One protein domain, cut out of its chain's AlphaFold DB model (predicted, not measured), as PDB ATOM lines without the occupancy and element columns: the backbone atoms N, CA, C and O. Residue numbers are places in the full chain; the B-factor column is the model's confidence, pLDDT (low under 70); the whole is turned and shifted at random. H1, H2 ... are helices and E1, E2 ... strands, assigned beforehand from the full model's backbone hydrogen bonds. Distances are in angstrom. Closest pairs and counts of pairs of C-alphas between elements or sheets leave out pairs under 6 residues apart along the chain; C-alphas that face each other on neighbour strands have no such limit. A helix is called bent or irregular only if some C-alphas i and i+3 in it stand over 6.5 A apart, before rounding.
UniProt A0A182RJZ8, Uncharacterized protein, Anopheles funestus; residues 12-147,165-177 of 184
ATOM      1  N   ARG A  12     140.880 162.438 194.773       54.91
ATOM      2  CA  ARG A  12     140.365 161.059 194.750       54.91
ATOM      3  C   ARG A  12     139.477 160.751 195.948       54.91
ATOM      4  O   ARG A  12     138.442 160.106 195.800       54.91
ATOM      5  N   THR A  13     139.875 161.223 197.127       65.69
ATOM      6  CA  THR A  13     139.095 161.089 198.360       65.69
ATOM      7  C   THR A  13     137.833 161.936 198.283       65.69
ATOM      8  O   THR A  13     136.763 161.475 198.671       65.69
ATOM      9  N   PHE A  14     137.935 163.142 197.718       62.00
ATOM     10  CA  PHE A  14     136.783 164.013 197.502       62.00
ATOM     11  C   PHE A  14     135.768 163.413 196.514       62.00
ATOM     12  O   PHE A  14     134.576 163.373 196.800       62.00
ATOM     13  N   LEU A  15     136.241 162.870 195.389       55.44
ATOM     14  CA  LEU A  15     135.410 162.269 194.340       55.44
ATOM     15  C   LEU A  15     135.007 160.810 194.625       55.44
ATOM     16  O   LEU A  15     134.397 160.178 193.765       55.44
ATOM     17  N   LYS A  16     135.363 160.257 195.797       54.09
ATOM     18  CA  LYS A  16     135.149 158.842 196.168       54.09
ATOM     19  C   LYS A  16     135.581 157.871 195.061       54.09
ATOM     20  O   LYS A  16     134.885 156.903 194.757       54.09
ATOM     21  N   THR A  17     136.718 158.142 194.421       49.41
ATOM     22  CA  THR A  17     137.183 157.331 193.293       49.41
ATOM     23  C   THR A  17     137.455 155.896 193.773       49.41
ATOM     24  O   THR A  17     138.212 155.730 194.732       49.41
ATOM     25  N   PRO A  18     136.858 154.857 193.154       50.38
ATOM     26  CA  PRO A  18     137.026 153.475 193.595       50.38
ATOM     27  C   PRO A  18     138.500 153.068 193.636       50.38
ATOM     28  O   PRO A  18     139.240 153.272 192.675       50.38
ATOM     29  N   ILE A  19     138.914 152.479 194.757       52.34
ATOM     30  CA  ILE A  19     140.301 152.059 195.004       52.34
ATOM     31  C   ILE A  19     140.578 150.694 194.338       52.34
ATOM     32  O   ILE A  19     141.704 150.410 193.940       52.34
ATOM     33  N   ASP A  20     139.536 149.879 194.131       48.56
ATOM     34  CA  ASP A  20     139.616 148.507 193.609       48.56
ATOM     35  C   ASP A  20     139.356 148.430 192.087       48.56
ATOM     36  O   ASP A  20     138.473 147.720 191.605       48.56
ATOM     37  N   VAL A  21     140.119 149.198 191.299       52.03
ATOM     38  CA  VAL A  21     140.050 149.173 189.816       52.03
ATOM     39  C   VAL A  21     140.671 147.887 189.234       52.03
ATOM     40  O   VAL A  21     140.481 147.572 188.058       52.03
ATOM     41  N   GLY A  22     141.382 147.111 190.065       48.31
ATOM     42  CA  GLY A  22     142.100 145.886 189.696       48.31
ATOM     43  C   GLY A  22     141.236 144.813 189.030       48.31
ATOM     44  O   GLY A  22     141.723 144.086 188.172       48.31
ATOM     45  N   LYS A  23     139.940 144.748 189.360       49.72
ATOM     46  CA  LYS A  23     139.012 143.729 188.836       49.72
ATOM     47  C   LYS A  23     138.543 143.969 187.393       49.72
ATOM     48  O   LYS A  23     137.969 143.066 186.798       49.72
ATOM     49  N   GLY A  24     138.772 145.161 186.832       56.88
ATOM     50  CA  GLY A  24     138.388 145.519 185.457       56.88
ATOM     51  C   GLY A  24     139.562 145.659 184.482       56.88
ATOM     52  O   GLY A  24     139.360 146.108 183.355       56.88
ATOM     53  N   LEU A  25     140.783 145.342 184.921       64.19
ATOM     54  CA  LEU A  25     141.996 145.424 184.110       64.19
ATOM     55  C   LEU A  25     142.298 144.052 183.511       64.19
ATOM     56  O   LEU A  25     142.586 143.095 184.224       64.19
ATOM     57  N   THR A  26     142.239 143.955 182.189       73.44
ATOM     58  CA  THR A  26     142.705 142.785 181.450       73.44
ATOM     59  C   THR A  26     144.180 142.973 181.113       73.44
ATOM     60  O   THR A  26     144.590 144.029 180.623       73.44
ATOM     61  N   THR A  27     145.002 141.958 181.369       73.50
ATOM     62  CA  THR A  27     146.389 141.956 180.896       73.50
ATOM     63  C   THR A  27     146.372 141.838 179.377       73.50
ATOM     64  O   THR A  27     145.898 140.839 178.844       73.50
ATOM     65  N   ALA A  28     146.873 142.859 178.686       68.06
ATOM     66  CA  ALA A  28     147.084 142.835 177.242       68.06
ATOM     67  C   ALA A  28     148.593 142.803 176.994       68.06
ATOM     68  O   ALA A  28     149.344 143.482 177.690       68.06
ATOM     69  N   SER A  29     149.068 142.032 176.021       72.31
ATOM     70  CA  SER A  29     150.501 141.865 175.761       72.31
ATOM     71  C   SER A  29     151.235 143.218 175.671       72.31
ATOM     72  O   SER A  29     151.046 143.990 174.728       72.31
ATOM     73  N   GLY A  30     152.069 143.516 176.677       77.94
ATOM     74  CA  GLY A  30     152.843 144.762 176.798       77.94
ATOM     75  C   GLY A  30     152.285 145.828 177.758       77.94
ATOM     76  O   GLY A  30     152.939 146.855 177.947       77.94
ATOM     77  N   GLY A  31     151.109 145.623 178.363       85.25
ATOM     78  CA  GLY A  31     150.488 146.591 179.271       85.25
ATOM     79  C   GLY A  31     149.193 146.103 179.929       85.25
ATOM     80  O   GLY A  31     148.923 144.909 180.034       85.25
ATOM     81  N   GLN A  32     148.383 147.044 180.397       86.81
ATOM     82  CA  GLN A  32     147.080 146.783 180.999       86.81
ATOM     83  C   GLN A  32     145.992 147.483 180.191       86.81
ATOM     84  O   GLN A  32     146.136 148.653 179.838       86.81
ATOM     85  N   LEU A  33     144.905 146.772 179.907       87.12
ATOM     86  CA  LEU A  33     143.727 147.297 179.231       87.12
ATOM     87  C   LEU A  33     142.569 147.358 180.221       87.12
ATOM     88  O   LEU A  33     142.132 146.342 180.748       87.12
ATOM     89  N   TRP A  34     142.046 148.552 180.446       88.44
ATOM     90  CA  TRP A  34     140.748 148.736 181.078       88.44
ATOM     91  C   TRP A  34     139.691 148.898 179.989       88.44
ATOM     92  O   TRP A  34     139.893 149.675 179.056       88.44
ATOM     93  N   TYR A  35     138.572 148.186 180.095       87.00
ATOM     94  CA  TYR A  35     137.456 148.295 179.159       87.00
ATOM     95  C   TYR A  35     136.135 148.178 179.917       87.00
ATOM     96  O   TYR A  35     135.912 147.206 180.635       87.00
ATOM     97  N   GLN A  36     135.265 149.178 179.783       85.06
ATOM     98  CA  GLN A  36     133.994 149.235 180.519       85.06
ATOM     99  C   GLN A  36     132.764 148.887 179.681       85.06
ATOM    100  O   GLN A  36     131.692 148.670 180.243       85.06
ATOM    101  N   GLY A  37     132.923 148.841 178.361       86.88
ATOM    102  CA  GLY A  37     131.858 148.554 177.412       86.88
ATOM    103  C   GLY A  37     131.051 149.770 176.961       86.88
ATOM    104  O   GLY A  37     130.917 150.766 177.678       86.88
ATOM    105  N   ILE A  38     130.507 149.684 175.745       86.50
ATOM    106  CA  ILE A  38     129.802 150.797 175.089       86.50
ATOM    107  C   ILE A  38     128.497 151.117 175.821       86.50
ATOM    108  O   ILE A  38     128.257 152.268 176.174       86.50
ATOM    109  N   GLN A  39     127.671 150.107 176.099       83.19
ATOM    110  CA  GLN A  39     126.383 150.305 176.771       83.19
ATOM    111  C   GLN A  39     126.553 150.951 178.151       83.19
ATOM    112  O   GLN A  39     125.841 151.898 178.482       83.19
ATOM    113  N   LYS A  40     127.532 150.486 178.934       82.69
ATOM    114  CA  LYS A  40     127.812 151.035 180.265       82.69
ATOM    115  C   LYS A  40     128.277 152.489 180.197       82.69
ATOM    116  O   LYS A  40     127.835 153.291 181.010       82.69
ATOM    117  N   ALA A  41     129.120 152.836 179.224       81.94
ATOM    118  CA  ALA A  41     129.574 154.211 179.034       81.94
ATOM    119  C   ALA A  41     128.449 155.162 178.601       81.94
ATOM    120  O   ALA A  41     128.466 156.335 178.961       81.94
ATOM    121  N   LEU A  42     127.466 154.661 177.845       78.38
ATOM    122  CA  LEU A  42     126.283 155.437 177.471       78.38
ATOM    123  C   LEU A  42     125.323 155.649 178.650       78.38
ATOM    124  O   LEU A  42     124.682 156.693 178.720       78.38
ATOM    125  N   GLN A  43     125.225 154.684 179.570       72.00
ATOM    126  CA  GLN A  43     124.366 154.775 180.759       72.00
ATOM    127  C   GLN A  43     124.984 155.622 181.877       72.00
ATOM    128  O   GLN A  43     124.300 156.424 182.505       72.00
ATOM    129  N   TYR A  44     126.281 155.447 182.128       63.34
ATOM    130  CA  TYR A  44     127.004 156.132 183.189       63.34
ATOM    131  C   TYR A  44     128.083 156.994 182.550       63.34
ATOM    132  O   TYR A  44     129.144 156.497 182.168       63.34
ATOM    133  N   HIS A  45     127.805 158.295 182.441       57.72
ATOM    134  CA  HIS A  45     128.781 159.309 182.052       57.72
ATOM    135  C   HIS A  45     129.906 159.343 183.097       57.72
ATOM    136  O   HIS A  45     129.859 160.092 184.073       57.72
ATOM    137  N   LEU A  46     130.891 158.454 182.966       48.34
ATOM    138  CA  LEU A  46     132.011 158.387 183.894       48.34
ATOM    139  C   LEU A  46     132.961 159.543 183.584       48.34
ATOM    140  O   LEU A  46     133.839 159.467 182.724       48.34
ATOM    141  N   ASN A  47     132.721 160.640 184.298       45.78
ATOM    142  CA  ASN A  47     133.530 161.843 184.274       45.78
ATOM    143  C   ASN A  47     134.853 161.575 184.986       45.78
ATOM    144  O   ASN A  47     134.952 161.626 186.210       45.78
ATOM    145  N   GLY A  48     135.884 161.335 184.188       42.34
ATOM    146  CA  GLY A  48     137.257 161.428 184.646       42.34
ATOM    147  C   GLY A  48     137.908 160.083 184.911       42.34
ATOM    148  O   GLY A  48     137.378 159.182 185.560       42.34
ATOM    149  N   LEU A  49     139.125 159.988 184.402       50.38
ATOM    150  CA  LEU A  49     140.037 158.902 184.684       50.38
ATOM    151  C   LEU A  49     141.039 159.395 185.716       50.38
ATOM    152  O   LEU A  49     141.512 160.530 185.605       50.38
ATOM    153  N   PRO A  50     141.426 158.556 186.683       40.91
ATOM    154  CA  PRO A  50     142.601 158.831 187.478       40.91
ATOM    155  C   PRO A  50     143.837 158.822 186.566       40.91
ATOM    156  O   PRO A  50     144.439 157.778 186.322       40.91
ATOM    157  N   LEU A  51     144.219 159.992 186.048       42.03
ATOM    158  CA  LEU A  51     145.453 160.157 185.288       42.03
ATOM    159  C   LEU A  51     146.630 159.798 186.202       42.03
ATOM    160  O   LEU A  51     146.794 160.339 187.301       42.03
ATOM    161  N   HIS A  52     147.410 158.811 185.770       43.34
ATOM    162  CA  HIS A  52     148.609 158.379 186.469       43.34
ATOM    163  C   HIS A  52     149.656 159.502 186.438       43.34
ATOM    164  O   HIS A  52     149.793 160.215 185.442       43.34
ATOM    165  N   LYS A  53     150.404 159.667 187.534       38.50
ATOM    166  CA  LYS A  53     151.502 160.636 187.599       38.50
ATOM    167  C   LYS A  53     152.598 160.204 186.625       38.50
ATOM    168  O   LYS A  53     153.142 159.114 186.758       38.50
ATOM    169  N   SER A  54     152.854 161.056 185.635       48.06
ATOM    170  CA  SER A  54     154.047 161.130 184.778       48.06
ATOM    171  C   SER A  54     155.071 159.995 184.962       48.06
ATOM    172  O   SER A  54     155.960 160.077 185.808       48.06
ATOM    173  N   GLY A  55     154.952 158.963 184.129       55.41
ATOM    174  CA  GLY A  55     155.991 157.971 183.848       55.41
ATOM    175  C   GLY A  55     156.161 157.829 182.327       55.41
ATOM    176  O   GLY A  55     155.403 158.451 181.583       55.41
ATOM    177  N   PRO A  56     157.105 157.010 181.827       57.88
ATOM    178  CA  PRO A  56     157.308 156.776 180.387       57.88
ATOM    179  C   PRO A  56     156.169 155.976 179.720       57.88
ATOM    180  O   PRO A  56     156.336 155.450 178.625       57.88
ATOM    181  N   THR A  57     155.024 155.838 180.385       70.12
ATOM    182  CA  THR A  57     153.896 155.025 179.940       70.12
ATOM    183  C   THR A  57     153.097 155.735 178.852       70.12
ATOM    184  O   THR A  57     152.738 156.904 178.995       70.12
ATOM    185  N   GLN A  58     152.783 155.011 177.783       77.50
ATOM    186  CA  GLN A  58     151.879 155.431 176.725       77.50
ATOM    187  C   GLN A  58     150.437 155.066 177.076       77.50
ATOM    188  O   GLN A  58     150.161 153.977 177.584       77.50
ATOM    189  N   LEU A  59     149.520 155.976 176.751       83.31
ATOM    190  CA  LEU A  59     148.082 155.764 176.864       83.31
ATOM    191  C   LEU A  59     147.477 155.662 175.468       83.31
ATOM    192  O   LEU A  59     147.731 156.506 174.610       83.31
ATOM    193  N   TRP A  60     146.668 154.627 175.274       84.62
ATOM    194  CA  TRP A  60     145.977 154.333 174.024       84.62
ATOM    195  C   TRP A  60     144.474 154.219 174.296       84.62
ATOM    196  O   TRP A  60     143.959 153.112 174.513       84.62
ATOM    197  N   PRO A  61     143.762 155.359 174.377       85.88
ATOM    198  CA  PRO A  61     142.342 155.377 174.681       85.88
ATOM    199  C   PRO A  61     141.495 154.943 173.478       85.88
ATOM    200  O   PRO A  61     141.733 155.336 172.332       85.88
ATOM    201  N   ILE A  62     140.457 154.171 173.783       86.75
ATOM    202  CA  ILE A  62     139.335 153.858 172.905       86.75
ATOM    203  C   ILE A  62     138.187 154.772 173.320       86.75
ATOM    204  O   ILE A  62     137.677 154.698 174.442       86.75
ATOM    205  N   MET A  63     137.792 155.647 172.406       86.62
ATOM    206  CA  MET A  63     136.787 156.672 172.641       86.62
ATOM    207  C   MET A  63     135.593 156.501 171.713       86.62
ATOM    208  O   MET A  63     135.734 156.004 170.597       86.62
ATOM    209  N   ILE A  64     134.430 156.974 172.147       86.44
ATOM    210  CA  ILE A  64     133.203 157.014 171.361       86.44
ATOM    211  C   ILE A  64     132.588 158.416 171.381       86.44
ATOM    212  O   ILE A  64     132.561 159.089 172.409       86.44
ATOM    213  N   GLN A  65     132.090 158.857 170.228       85.81
ATOM    214  CA  GLN A  65     131.306 160.082 170.081       85.81
ATOM    215  C   GLN A  65     129.937 159.753 169.484       85.81
ATOM    216  O   GLN A  65     129.856 159.113 168.429       85.81
ATOM    217  N   LEU A  66     128.883 160.253 170.129       83.06
ATOM    218  CA  LEU A  66     127.517 160.199 169.621       83.06
ATOM    219  C   LEU A  66     127.309 161.315 168.602       83.06
ATOM    220  O   LEU A  66     127.386 162.495 168.928       83.06
ATOM    221  N   HIS A  67     127.079 160.953 167.343       80.25
ATOM    222  CA  HIS A  67     126.987 161.946 166.278       80.25
ATOM    223  C   HIS A  67     125.740 162.829 166.390       80.25
ATOM    224  O   HIS A  67     125.835 164.027 166.136       80.25
ATOM    225  N   GLU A  68     124.605 162.236 166.762       78.38
ATOM    226  CA  GLU A  68     123.304 162.915 166.825       78.38
ATOM    227  C   GLU A  68     123.112 163.711 168.131       78.38
ATOM    228  O   GLU A  68     122.130 164.429 168.274       78.38
ATOM    229  N   LEU A  69     124.048 163.598 169.083       78.62
ATOM    230  CA  LEU A  69     124.013 164.281 170.377       78.62
ATOM    231  C   LEU A  69     125.340 165.025 170.612       78.62
ATOM    232  O   LEU A  69     126.186 164.542 171.361       78.62
ATOM    233  N   PRO A  70     125.563 166.182 169.962       73.81
ATOM    234  CA  PRO A  70     126.826 166.921 170.057       73.81
ATOM    235  C   PRO A  70     127.087 167.526 171.446       73.81
ATOM    236  O   PRO A  70     128.242 167.771 171.783       73.81
ATOM    237  N   GLU A  71     126.031 167.736 172.237       77.75
ATOM    238  CA  GLU A  71     126.075 168.155 173.650       77.75
ATOM    239  C   GLU A  71     126.796 167.119 174.530       77.75
ATOM    240  O   GLU A  71     127.389 167.447 175.555       77.75
ATOM    241  N   VAL A  72     126.743 165.846 174.126       76.25
ATOM    242  CA  VAL A  72     127.345 164.744 174.867       76.25
ATOM    243  C   VAL A  72     128.847 164.719 174.565       76.25
ATOM    244  O   VAL A  72     129.232 164.546 173.400       76.25
ATOM    245  N   PRO A  73     129.724 164.872 175.576       80.25
ATOM    246  CA  PRO A  73     131.156 164.864 175.344       80.25
ATOM    247  C   PRO A  73     131.636 163.480 174.890       80.25
ATOM    248  O   PRO A  73     130.934 162.470 174.964       80.25
ATOM    249  N   ILE A  74     132.869 163.439 174.391       81.75
ATOM    250  CA  ILE A  74     133.508 162.187 173.991       81.75
ATOM    251  C   ILE A  74     133.618 161.275 175.216       81.75
ATOM    252  O   ILE A  74     134.209 161.638 176.232       81.75
ATOM    253  N   LEU A  75     133.083 160.069 175.081       83.50
ATOM    254  CA  LEU A  75     133.099 159.048 176.113       83.50
ATOM    255  C   LEU A  75     134.327 158.160 175.943       83.50
ATOM    256  O   LEU A  75     134.622 157.693 174.842       83.50
ATOM    257  N   VAL A  76     135.025 157.872 177.037       83.56
ATOM    258  CA  VAL A  76     136.103 156.876 177.041       83.56
ATOM    259  C   VAL A  76     135.505 155.519 177.402       83.56
ATOM    260  O   VAL A  76     134.883 155.373 178.450       83.56
ATOM    261  N   ILE A  77     135.674 154.521 176.535       87.75
ATOM    262  CA  ILE A  77     135.137 153.160 176.735       87.75
ATOM    263  C   ILE A  77     136.220 152.138 177.073       87.75
ATOM    264  O   ILE A  77     135.924 151.092 177.650       87.75
ATOM    265  N   GLY A  78     137.474 152.456 176.767       87.44
ATOM    266  CA  GLY A  78     138.613 151.664 177.190       87.44
ATOM    267  C   GLY A  78     139.913 152.443 177.114       87.44
ATOM    268  O   GLY A  78     140.005 153.456 176.424       87.44
ATOM    269  N   ILE A  79     140.917 151.986 177.850       86.56
ATOM    270  CA  ILE A  79     142.251 152.580 177.878       86.56
ATOM    271  C   ILE A  79     143.260 151.476 178.034       86.56
ATOM    272  O   ILE A  79     143.249 150.747 179.025       86.56
ATOM    273  N   TYR A  80     144.172 151.415 177.081       86.75
ATOM    274  CA  TYR A  80     145.401 150.678 177.267       86.75
ATOM    275  C   TYR A  80     146.478 151.589 177.863       86.75
ATOM    276  O   TYR A  80     146.651 152.728 177.424       86.75
ATOM    277  N   CYS A  81     147.206 151.069 178.844       85.50
ATOM    278  CA  CYS A  81     148.358 151.700 179.470       85.50
ATOM    279  C   CYS A  81     149.541 150.725 179.448       85.50
ATOM    280  O   CYS A  81     149.447 149.618 179.976       85.50
ATOM    281  N   GLY A  82     150.659 151.126 178.849       85.25
ATOM    282  CA  GLY A  82     151.865 150.299 178.740       85.25
ATOM    283  C   GLY A  82     153.114 151.145 178.522       85.25
ATOM    284  O   GLY A  82     153.030 152.362 178.403       85.25
ATOM    285  N   LEU A  83     154.297 150.528 178.471       82.81
ATOM    286  CA  LEU A  83     155.551 151.252 178.180       82.81
ATOM    287  C   LEU A  83     155.674 151.665 176.701       82.81
ATOM    288  O   LEU A  83     156.452 152.550 176.357       82.81
ATOM    289  N   ALA A  84     154.901 151.022 175.834       83.38
ATOM    290  CA  ALA A  84     154.785 151.297 174.412       83.38
ATOM    291  C   ALA A  84     153.324 151.091 173.997       83.38
ATOM    292  O   ALA A  84     152.483 150.790 174.839       83.38
ATOM    293  N   LYS A  85     153.022 151.228 172.706       83.31
ATOM    294  CA  LYS A  85     151.727 150.836 172.140       83.31
ATOM    295  C   LYS A  85     151.432 149.346 172.376       83.31
ATOM    296  O   LYS A  85     152.384 148.582 172.549       83.31
ATOM    297  N   PRO A  86     150.159 148.908 172.318       87.31
ATOM    298  CA  PRO A  86     149.837 147.494 172.468       87.31
ATOM    299  C   PRO A  86     150.608 146.646 171.451       87.31
ATOM    300  O   PRO A  86     150.710 147.008 170.277       87.31
ATOM    301  N   ASN A  87     151.153 145.509 171.889       87.12
ATOM    302  CA  ASN A  87     151.934 144.639 171.001       87.12
ATOM    303  C   ASN A  87     151.040 143.859 170.031       87.12
ATOM    304  O   ASN A  87     151.477 143.493 168.941       87.12
ATOM    305  N   ASN A  88     149.792 143.618 170.429       88.88
ATOM    306  CA  ASN A  88     148.821 142.848 169.677       88.88
ATOM    307  C   ASN A  88     147.556 143.687 169.446       88.88
ATOM    308  O   ASN A  88     146.894 144.117 170.391       88.88
ATOM    309  N   VAL A  89     147.232 143.928 168.172       90.12
ATOM    310  CA  VAL A  89     146.038 144.684 167.769       90.12
ATOM    311  C   VAL A  89     144.746 143.935 168.095       90.12
ATOM    312  O   VAL A  89     143.757 144.566 168.459       90.12
ATOM    313  N   GLU A  90     144.762 142.605 168.013       90.69
ATOM    314  CA  GLU A  90     143.599 141.768 168.291       90.69
ATOM    315  C   GLU A  90     143.247 141.820 169.776       90.69
ATOM    316  O   GLU A  90     142.124 142.144 170.126       90.69
ATOM    317  N   GLU A  91     144.214 141.620 170.672       90.38
ATOM    318  CA  GLU A  91     143.969 141.741 172.119       90.38
ATOM    319  C   GLU A  91     143.465 143.137 172.509       90.38
ATOM    320  O   GLU A  91     142.609 143.266 173.382       90.38
ATOM    321  N   TYR A  92     143.963 144.181 171.840       90.06
ATOM    322  CA  TYR A  92     143.540 145.557 172.083       90.06
ATOM    323  C   TYR A  92     142.106 145.842 171.601       90.06
ATOM    324  O   TYR A  92     141.352 146.523 172.295       90.06
ATOM    325  N   LEU A  93     141.715 145.333 170.426       91.44
ATOM    326  CA  LEU A  93     140.420 145.633 169.797       91.44
ATOM    327  C   LEU A  93     139.345 144.566 170.029       91.44
ATOM    328  O   LEU A  93     138.177 144.842 169.745       91.44
ATOM    329  N   ARG A  94     139.686 143.378 170.540       93.69
ATOM    330  CA  ARG A  94     138.728 142.286 170.769       93.69
ATOM    331  C   ARG A  94     137.544 142.728 171.631       93.69
ATOM    332  O   ARG A  94     136.423 142.516 171.174       93.69
ATOM    333  N   PRO A  95     137.726 143.386 172.799       92.19
ATOM    334  CA  PRO A  95     136.590 143.818 173.615       92.19
ATOM    335  C   PRO A  95     135.665 144.781 172.862       92.19
ATOM    336  O   PRO A  95     134.453 144.593 172.857       92.19
ATOM    337  N   LEU A  96     136.248 145.750 172.142       91.38
ATOM    338  CA  LEU A  96     135.500 146.703 171.319       91.38
ATOM    339  C   LEU A  96     134.724 146.006 170.198       91.38
ATOM    340  O   LEU A  96     133.576 146.345 169.937       91.38
ATOM    341  N   THR A  97     135.353 145.055 169.513       92.94
ATOM    342  CA  THR A  97     134.766 144.377 168.351       92.94
ATOM    343  C   THR A  97     133.611 143.476 168.777       92.94
ATOM    344  O   THR A  97     132.562 143.487 168.140       92.94
ATOM    345  N   THR A  98     133.775 142.746 169.883       94.31
ATOM    346  CA  THR A  98     132.712 141.931 170.482       94.31
ATOM    347  C   THR A  98     131.516 142.792 170.882       94.31
ATOM    348  O   THR A  98     130.390 142.486 170.492       94.31
ATOM    349  N   ASP A  99     131.757 143.903 171.586       92.81
ATOM    350  CA  ASP A  99     130.703 144.847 171.964       92.81
ATOM    351  C   ASP A  99     130.000 145.437 170.742       92.81
ATOM    352  O   ASP A  99     128.774 145.487 170.704       92.81
ATOM    353  N   LEU A 100     130.763 145.876 169.735       91.69
ATOM    354  CA  LEU A 100     130.201 146.466 168.524       91.69
ATOM    355  C   LEU A 100     129.305 145.483 167.786       91.69
ATOM    356  O   LEU A 100     128.188 145.846 167.436       91.69
ATOM    357  N   ASN A 101     129.761 144.248 167.586       93.81
ATOM    358  CA  ASN A 101     128.954 143.220 166.936       93.81
ATOM    359  C   ASN A 101     127.643 142.997 167.697       93.81
ATOM    360  O   ASN A 101     126.574 143.019 167.092       93.81
ATOM    361  N   HIS A 102     127.715 142.896 169.027       93.12
ATOM    362  CA  HIS A 102     126.531 142.717 169.857       93.12
ATOM    363  C   HIS A 102     125.552 143.897 169.754       93.12
ATOM    364  O   HIS A 102     124.360 143.671 169.569       93.12
ATOM    365  N   ILE A 103     126.015 145.150 169.858       90.50
ATOM    366  CA  ILE A 103     125.114 146.320 169.840       90.50
ATOM    367  C   ILE A 103     124.601 146.674 168.444       90.50
ATOM    368  O   ILE A 103     123.548 147.295 168.326       90.50
ATOM    369  N   LEU A 104     125.340 146.325 167.388       90.19
ATOM    370  CA  LEU A 104     124.891 146.528 166.013       90.19
ATOM    371  C   LEU A 104     123.773 145.549 165.652       90.19
ATOM    372  O   LEU A 104     122.848 145.928 164.944       90.19
ATOM    373  N   GLU A 105     123.842 144.320 166.158       92.56
ATOM    374  CA  GLU A 105     122.809 143.304 165.953       92.56
ATOM    375  C   GLU A 105     121.607 143.517 166.882       92.56
ATOM    376  O   GLU A 105     120.454 143.517 166.451       92.56
ATOM    377  N   ASN A 106     121.869 143.745 168.171       91.69
ATOM    378  CA  ASN A 106     120.832 143.732 169.200       91.69
ATOM    379  C   ASN A 106     120.352 145.124 169.612       91.69
ATOM    380  O   ASN A 106     119.336 145.216 170.298       91.69
ATOM    381  N   GLY A 107     121.023 146.204 169.208       87.56
ATOM    382  CA  GLY A 107     120.796 147.549 169.741       87.56
ATOM    383  C   GLY A 107     121.310 147.721 171.176       87.56
ATOM    384  O   GLY A 107     121.942 146.835 171.750       87.56
ATOM    385  N   VAL A 108     121.031 148.882 171.770       86.19
ATOM    386  CA  VAL A 108     121.386 149.213 173.162       86.19
ATOM    387  C   VAL A 108     120.130 149.609 173.927       86.19
ATOM    388  O   VAL A 108     119.324 150.381 173.417       86.19
ATOM    389  N   VAL A 109     119.966 149.117 175.156       83.50
ATOM    390  CA  VAL A 109     118.858 149.521 176.036       83.50
ATOM    391  C   VAL A 109     119.336 150.597 177.013       83.50
ATOM    392  O   VAL A 109     120.228 150.360 177.836       83.50
ATOM    393  N   ILE A 110     118.742 151.787 176.922       80.31
ATOM    394  CA  ILE A 110     118.996 152.934 177.804       80.31
ATOM    395  C   ILE A 110     117.643 153.415 178.323       80.31
ATOM    396  O   ILE A 110     116.756 153.691 177.523       80.31
ATOM    397  N   ASN A 111     117.471 153.500 179.646       79.88
ATOM    398  CA  ASN A 111     116.206 153.906 180.283       79.88
ATOM    399  C   ASN A 111     114.983 153.141 179.737       79.88
ATOM    400  O   ASN A 111     113.971 153.739 179.393       79.88
ATOM    401  N   ASN A 112     115.109 151.817 179.597       82.19
ATOM    402  CA  ASN A 112     114.114 150.905 179.007       82.19
ATOM    403  C   ASN A 112     113.776 151.136 177.522       82.19
ATOM    404  O   ASN A 112     112.991 150.377 176.958       82.19
ATOM    405  N   ASN A 113     114.421 152.093 176.856       80.25
ATOM    406  CA  ASN A 113     114.250 152.337 175.432       80.25
ATOM    407  C   ASN A 113     115.344 151.627 174.633       80.25
ATOM    408  O   ASN A 113     116.539 151.768 174.908       80.25
ATOM    409  N   LYS A 114     114.927 150.857 173.622       84.62
ATOM    410  CA  LYS A 114     115.836 150.177 172.697       84.62
ATOM    411  C   LYS A 114     116.265 151.143 171.595       84.62
ATOM    412  O   LYS A 114     115.443 151.611 170.814       84.62
ATOM    413  N   ILE A 115     117.562 151.406 171.517       83.38
ATOM    414  CA  ILE A 115     118.170 152.331 170.566       83.38
ATOM    415  C   ILE A 115     118.959 151.526 169.542       83.38
ATOM    416  O   ILE A 115     119.833 150.732 169.898       83.38
ATOM    417  N   HIS A 116     118.665 151.743 168.261       85.69
ATOM    418  CA  HIS A 116     119.449 151.159 167.184       85.69
ATOM    419  C   HIS A 116     120.712 151.985 166.947       85.69
ATOM    420  O   HIS A 116     120.676 153.219 166.874       85.69
ATOM    421  N   VAL A 117     121.833 151.290 166.795       83.62
ATOM    422  CA  VAL A 117     123.158 151.887 166.697       83.62
ATOM    423  C   VAL A 117     123.757 151.572 165.329       83.62
ATOM    424  O   VAL A 117     123.577 150.484 164.798       83.62
ATOM    425  N   SER A 118     124.464 152.526 164.726       85.94
ATOM    426  CA  SER A 118     125.220 152.314 163.487       85.94
ATOM    427  C   SER A 118     126.580 153.004 163.555       85.94
ATOM    428  O   SER A 118     126.724 154.079 164.135       85.94
ATOM    429  N   ILE A 119     127.613 152.400 162.969       88.69
ATOM    430  CA  ILE A 119     128.946 153.012 162.932       88.69
ATOM    431  C   ILE A 119     128.997 154.037 161.799       88.69
ATOM    432  O   ILE A 119     128.682 153.728 160.653       88.69
ATOM    433  N   ARG A 120     129.451 155.256 162.103       88.56
ATOM    434  CA  ARG A 120     129.670 156.302 161.097       88.56
ATOM    435  C   ARG A 120     131.107 156.322 160.595       88.56
ATOM    436  O   ARG A 120     131.332 156.447 159.396       88.56
ATOM    437  N   ALA A 121     132.076 156.286 161.508       86.06
ATOM    438  CA  ALA A 121     133.490 156.343 161.150       86.06
ATOM    439  C   ALA A 121     134.393 155.860 162.286       86.06
ATOM    440  O   ALA A 121     134.134 156.139 163.454       86.06
ATOM    441  N   PHE A 122     135.519 155.256 161.916       87.06
ATOM    442  CA  PHE A 122     136.674 155.091 162.792       87.06
ATOM    443  C   PHE A 122     137.674 156.215 162.508       87.06
ATOM    444  O   PHE A 122     138.196 156.330 161.395       87.06
ATOM    445  N   ILE A 123     137.928 157.064 163.498       84.94
ATOM    446  CA  ILE A 123     138.850 158.194 163.409       84.94
ATOM    447  C   ILE A 123     140.080 157.862 164.242       84.94
ATOM    448  O   ILE A 123     139.995 157.634 165.440       84.94
ATOM    449  N   ALA A 124     141.236 157.852 163.597       84.19
ATOM    450  CA  ALA A 124     142.523 157.662 164.247       84.19
ATOM    451  C   ALA A 124     143.572 158.506 163.524       84.19
ATOM    452  O   ALA A 124     143.459 158.729 162.305       84.19
ATOM    453  N   ASP A 125     144.576 158.966 164.265       80.75
ATOM    454  CA  ASP A 125     145.757 159.605 163.691       80.75
ATOM    455  C   ASP A 125     146.588 158.605 162.860       80.75
ATOM    456  O   ASP A 125     146.261 157.420 162.757       80.75
ATOM    457  N   SER A 126     147.633 159.079 162.180       77.94
ATOM    458  CA  SER A 126     148.402 158.229 161.258       77.94
ATOM    459  C   SER A 126     149.081 157.027 161.948       77.94
ATOM    460  O   SER A 126     148.937 155.920 161.420       77.94
ATOM    461  N   PRO A 127     149.783 157.174 163.096       80.69
ATOM    462  CA  PRO A 127     150.357 156.039 163.829       80.69
ATOM    463  C   PRO A 127     149.318 155.034 164.337       80.69
ATOM    464  O   PRO A 127     149.485 153.832 164.116       80.69
ATOM    465  N   ALA A 128     148.229 155.490 164.968       82.31
ATOM    466  CA  ALA A 128     147.208 154.584 165.486       82.31
ATOM    467  C   ALA A 128     146.449 153.885 164.353       82.31
ATOM    468  O   ALA A 128     146.200 152.685 164.423       82.31
ATOM    469  N   ARG A 129     146.163 154.589 163.251       85.81
ATOM    470  CA  ARG A 129     145.539 153.989 162.061       85.81
ATOM    471  C   ARG A 129     146.409 152.902 161.440       85.81
ATOM    472  O   ARG A 129     145.873 151.880 161.021       85.81
ATOM    473  N   ALA A 130     147.720 153.119 161.351       84.94
ATOM    474  CA  ALA A 130     148.637 152.112 160.829       84.94
ATOM    475  C   ALA A 130     148.656 150.864 161.724       84.94
ATOM    476  O   ALA A 130     148.542 149.749 161.218       84.94
ATOM    477  N   PHE A 131     148.699 151.065 163.046       87.25
ATOM    478  CA  PHE A 131     148.623 149.992 164.035       87.25
ATOM    479  C   PHE A 131     147.320 149.183 163.926       87.25
ATOM    480  O   PHE A 131     147.378 147.975 163.726       87.25
ATOM    481  N   ILE A 132     146.163 149.853 163.963       88.25
ATOM    482  CA  ILE A 132     144.834 149.225 163.871       88.25
ATOM    483  C   ILE A 132     144.682 148.418 162.576       88.25
ATOM    484  O   ILE A 132     144.095 147.342 162.577       88.25
ATOM    485  N   LYS A 133     145.211 148.929 161.457       87.06
ATOM    486  CA  LYS A 133     145.121 148.258 160.154       87.06
ATOM    487  C   LYS A 133     146.204 147.196 159.927       87.06
ATOM    488  O   LYS A 133     146.166 146.552 158.884       87.06
ATOM    489  N   GLY A 134     147.180 147.053 160.825       86.50
ATOM    490  CA  GLY A 134     148.319 146.151 160.633       86.50
ATOM    491  C   GLY A 134     149.201 146.517 159.432       86.50
ATOM    492  O   GLY A 134     149.754 145.636 158.780       86.50
ATOM    493  N   VAL A 135     149.312 147.809 159.099       86.94
ATOM    494  CA  VAL A 135     150.091 148.294 157.944       86.94
ATOM    495  C   VAL A 135     151.328 149.071 158.382       86.94
ATOM    496  O   VAL A 135     151.453 149.504 159.528       86.94
ATOM    497  N   ALA A 136     152.256 149.276 157.445       85.31
ATOM    498  CA  ALA A 136     153.439 150.085 157.692       85.31
ATOM    499  C   ALA A 136     153.068 151.529 158.085       85.31
ATOM    500  O   ALA A 136     152.108 152.110 157.575       85.31
ATOM    501  N   ASN A 137     153.863 152.120 158.979       82.38
ATOM    502  CA  ASN A 137     153.700 153.515 159.386       82.38
ATOM    503  C   ASN A 137     153.828 154.468 158.189       82.38
ATOM    504  O   ASN A 137     154.566 154.192 157.246       82.38
ATOM    505  N   TYR A 138     153.209 155.647 158.288       76.50
ATOM    506  CA  TYR A 138     153.225 156.672 157.233       76.50
ATOM    507  C   TYR A 138     154.640 157.118 156.798       76.50
ATOM    508  O   TYR A 138     154.821 157.556 155.668       76.50
ATOM    509  N   ASN A 139     155.644 156.950 157.669       81.38
ATOM    510  CA  ASN A 139     157.061 157.240 157.404       81.38
ATOM    511  C   ASN A 139     157.825 156.105 156.687       81.38
ATOM    512  O   ASN A 139     159.021 156.236 156.404       81.38
ATOM    513  N   ALA A 140     157.189 154.959 156.445       82.56
ATOM    514  CA  ALA A 140     157.785 153.858 155.700       82.56
ATOM    515  C   ALA A 140     157.801 154.157 154.193       82.56
ATOM    516  O   ALA A 140     157.011 154.955 153.696       82.56
ATOM    517  N   ALA A 141     158.672 153.468 153.451       82.94
ATOM    518  CA  ALA A 141     158.720 153.587 151.993       82.94
ATOM    519  C   ALA A 141     157.351 153.260 151.364       82.94
ATOM    520  O   ALA A 141     156.868 154.002 150.523       82.94
ATOM    521  N   ASN A 142     156.661 152.237 151.872       84.38
ATOM    522  CA  ASN A 142     155.281 151.907 151.501       84.38
ATOM    523  C   ASN A 142     154.283 152.377 152.576       84.38
ATOM    524  O   ASN A 142     153.384 151.639 152.965       84.38
ATOM    525  N   GLY A 143     154.493 153.575 153.129       81.38
ATOM    526  CA  GLY A 143     153.703 154.098 154.248       81.38
ATOM    527  C   GLY A 143     152.352 154.697 153.853       81.38
ATOM    528  O   GLY A 143     151.490 154.903 154.709       81.38
ATOM    529  N   CYS A 144     152.136 154.999 152.568       82.88
ATOM    530  CA  CYS A 144     150.854 155.526 152.121       82.88
ATOM    531  C   CYS A 144     149.800 154.416 152.081       82.88
ATOM    532  O   CYS A 144     149.884 153.476 151.302       82.88
ATOM    533  N   ILE A 145     148.742 154.574 152.873       82.88
ATOM    534  CA  ILE A 145     147.635 153.607 152.958       82.88
ATOM    535  C   ILE A 145     146.644 153.774 151.783       82.88
ATOM    536  O   ILE A 145     145.724 152.978 151.619       82.88
ATOM    537  N   LYS A 146     146.797 154.834 150.975       83.81
ATOM    538  CA  LYS A 146     145.889 155.181 149.868       83.81
ATOM    539  C   LYS A 146     146.468 154.914 148.478       83.81
ATOM    540  O   LYS A 146     145.703 154.827 147.527       83.81
ATOM    541  N   CYS A 147     147.790 154.827 148.333       83.62
ATOM    542  CA  CYS A 147     148.435 154.643 147.033       83.62
ATOM    543  C   CYS A 147     149.560 153.606 147.108       83.62
ATOM    544  O   CYS A 147     150.005 153.238 148.189       83.62
ATOM    545  N   GLU A 165     153.865 159.836 172.397       41.12
ATOM    546  CA  GLU A 165     153.049 159.165 171.377       41.12
ATOM    547  C   GLU A 165     151.746 158.706 172.037       41.12
ATOM    548  O   GLU A 165     151.657 157.622 172.610       41.12
ATOM    549  N   VAL A 166     150.741 159.580 172.006       46.47
ATOM    550  CA  VAL A 166     149.366 159.243 172.375       46.47
ATOM    551  C   VAL A 166     148.665 158.776 171.104       46.47
ATOM    552  O   VAL A 166     148.282 159.592 170.268       46.47
ATOM    553  N   GLY A 167     148.528 157.462 170.932       52.56
ATOM    554  CA  GLY A 167     147.719 156.897 169.858       52.56
ATOM    555  C   GLY A 167     146.245 156.949 170.242       52.56
ATOM    556  O   GLY A 167     145.816 156.216 171.127       52.56
ATOM    557  N   ASN A 168     145.465 157.808 169.589       55.06
ATOM    558  CA  ASN A 168     144.038 157.962 169.876       55.06
ATOM    559  C   ASN A 168     143.175 157.262 168.819       55.06
ATOM    560  O   ASN A 168     143.354 157.483 167.617       55.06
ATOM    561  N   MET A 169     142.183 156.490 169.272       54.78
ATOM    562  CA  MET A 169     141.106 155.963 168.434       54.78
ATOM    563  C   MET A 169     139.764 156.528 168.907       54.78
ATOM    564  O   MET A 169     139.346 156.312 170.041       54.78
ATOM    565  N   LEU A 170     139.077 157.236 168.016       60.34
ATOM    566  CA  LEU A 170     137.734 157.763 168.211       60.34
ATOM    567  C   LEU A 170     136.762 157.054 167.269       60.34
ATOM    568  O   LEU A 170     136.838 157.182 166.046       60.34
ATOM    569  N   LEU A 171     135.805 156.342 167.841       58.62
ATOM    570  CA  LEU A 171     134.690 155.752 167.128       58.62
ATOM    571  C   LEU A 171     133.522 156.740 167.083       58.62
ATOM    572  O   LEU A 171     132.971 157.124 168.108       58.62
ATOM    573  N   ARG A 172     133.116 157.149 165.881       58.78
ATOM    574  CA  ARG A 172     131.873 157.902 165.694       58.78
ATOM    575  C   ARG A 172     130.726 156.946 165.448       58.78
ATOM    576  O   ARG A 172     130.736 156.206 164.462       58.78
ATOM    577  N   ILE A 173     129.724 157.039 166.306       62.59
ATOM    578  CA  ILE A 173     128.511 156.240 166.244       62.59
ATOM    579  C   ILE A 173     127.314 157.144 165.939       62.59
ATOM    580  O   ILE A 173     127.240 158.289 166.382       62.59
ATOM    581  N   ARG A 174     126.397 156.627 165.128       55.28
ATOM    582  CA  ARG A 174     125.068 157.168 164.866       55.28
ATOM    583  C   ARG A 174     124.038 156.377 165.657       55.28
ATOM    584  O   ARG A 174     124.079 155.148 165.670       55.28
ATOM    585  N   ASN A 175     123.084 157.093 166.232       56.06
ATOM    586  CA  ASN A 175     121.969 156.510 166.963       56.06
ATOM    587  C   ASN A 175     120.717 156.842 166.161       56.06
ATOM    588  O   ASN A 175     120.454 158.017 165.913       56.06
ATOM    589  N   THR A 176     119.948 155.839 165.760       43.25
ATOM    590  CA  THR A 176     118.626 156.090 165.187       43.25
ATOM    591  C   THR A 176     117.637 156.006 166.339       43.25
ATOM    592  O   THR A 176     117.212 154.916 166.718       43.25
ATOM    593  N   LEU A 177     117.327 157.149 166.955       40.62
ATOM    594  CA  LEU A 177     116.189 157.245 167.867       40.62
ATOM    595  C   LEU A 177     114.921 157.050 167.027       40.62
ATOM    596  O   LEU A 177     114.576 157.899 166.205       40.62
TER     597      LEU A 177
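Overview. This is residues 12 to 147 and 165 to 177 of the 184 residues of an uncharacterized protein of Anopheles funestus (UniProt A0A182RJZ8). One strongly twisted sheet of seven strands curls like part of a barrel round the long helix H3. H2 sits at the sheet's level, beside E4 and E5, while H1 and H4 only graze the sheet. The printed part has 149 residues, with four named helices and seven named strands in the order H1 E1 E2 H2 E3 E4 H3 E5 E6 H4 E7. The sheet runs E1 E2 E4 E3 E7 E6 E5 and is mixed; the class is mixed, helices and strands. The whole is compact, with a radius of gyration of the C-alphas of 16.4 A and spans of 52 by 41 by 26 A.

Arrangement. H1, residues 21 to 24, only grazes the sheet. The edge strand E1, residues 25 to 28, forms a hairpin with E2, residues 31 to 35; N 26 and O 33 are within hydrogen-bond range at 2.8 A. H2, residues 38 to 43, is at the sheet's level, with a height of 2.3 A. E3, residues 58 to 66, and E4, residues 75 to 82, form a hairpin, with N 60 and O 80 2.9 A apart. E4 bends by 52 degrees at residue 78 and is antiparallel to E2, with N 34 and O 79 2.9 A apart. H3, residues 89 to 106, only just touches H2, with 3 pairs of C-alphas within 8 A and residues 96 to 100 alone; the closest C-alphas, of Ile 38 and Asp 99, are 6.8 A apart. The other edge strand, E5, residues 108 to 110, forms a hairpin with E6, residues 113 to 124; N 108 and O 115 are 2.9 A apart. The closest C-alphas of H3 and E6, of Leu 104 and Val 117, are 5.7 A apart. H4, residues 126 to 133, only grazes the sheet. E7, residues 169 to 176, is parallel to E3, with N 171 and O 63 2.8 A apart, and antiparallel to E6, with N 172 and O 121 2.8 A apart. Each O i to N i+4 pair is within hydrogen-bond range in H2 and H4, and 12 of 14 are in H3; H1 is too short for such a pair.

Along the chain. H1 begins at C-alpha 21, (140.050, 149.173, 189.816). E3 spans 25.8 A, E4 20.9 A, E6 30.9 A and E7 22.7 A. H3 spans 25.3 A and is irregular: C-alphas 92 and 95 are 7.3 A apart. E7 ends at C-alpha 176, (118.626, 156.090, 165.187).

Size, cuts and confidence. The two C-alphas farthest apart, of Phe 14 and Cys 147, are 52.6 A apart. Residues 148 to 164 are not printed; C-alphas 147 and 165 are 25.2 A apart across the cut. The link H2 to E3 is long. Mean pLDDT of the printed part is 75.8; residues 12 to 25, 28, 44 to 56 and 165 to 177 are under 70.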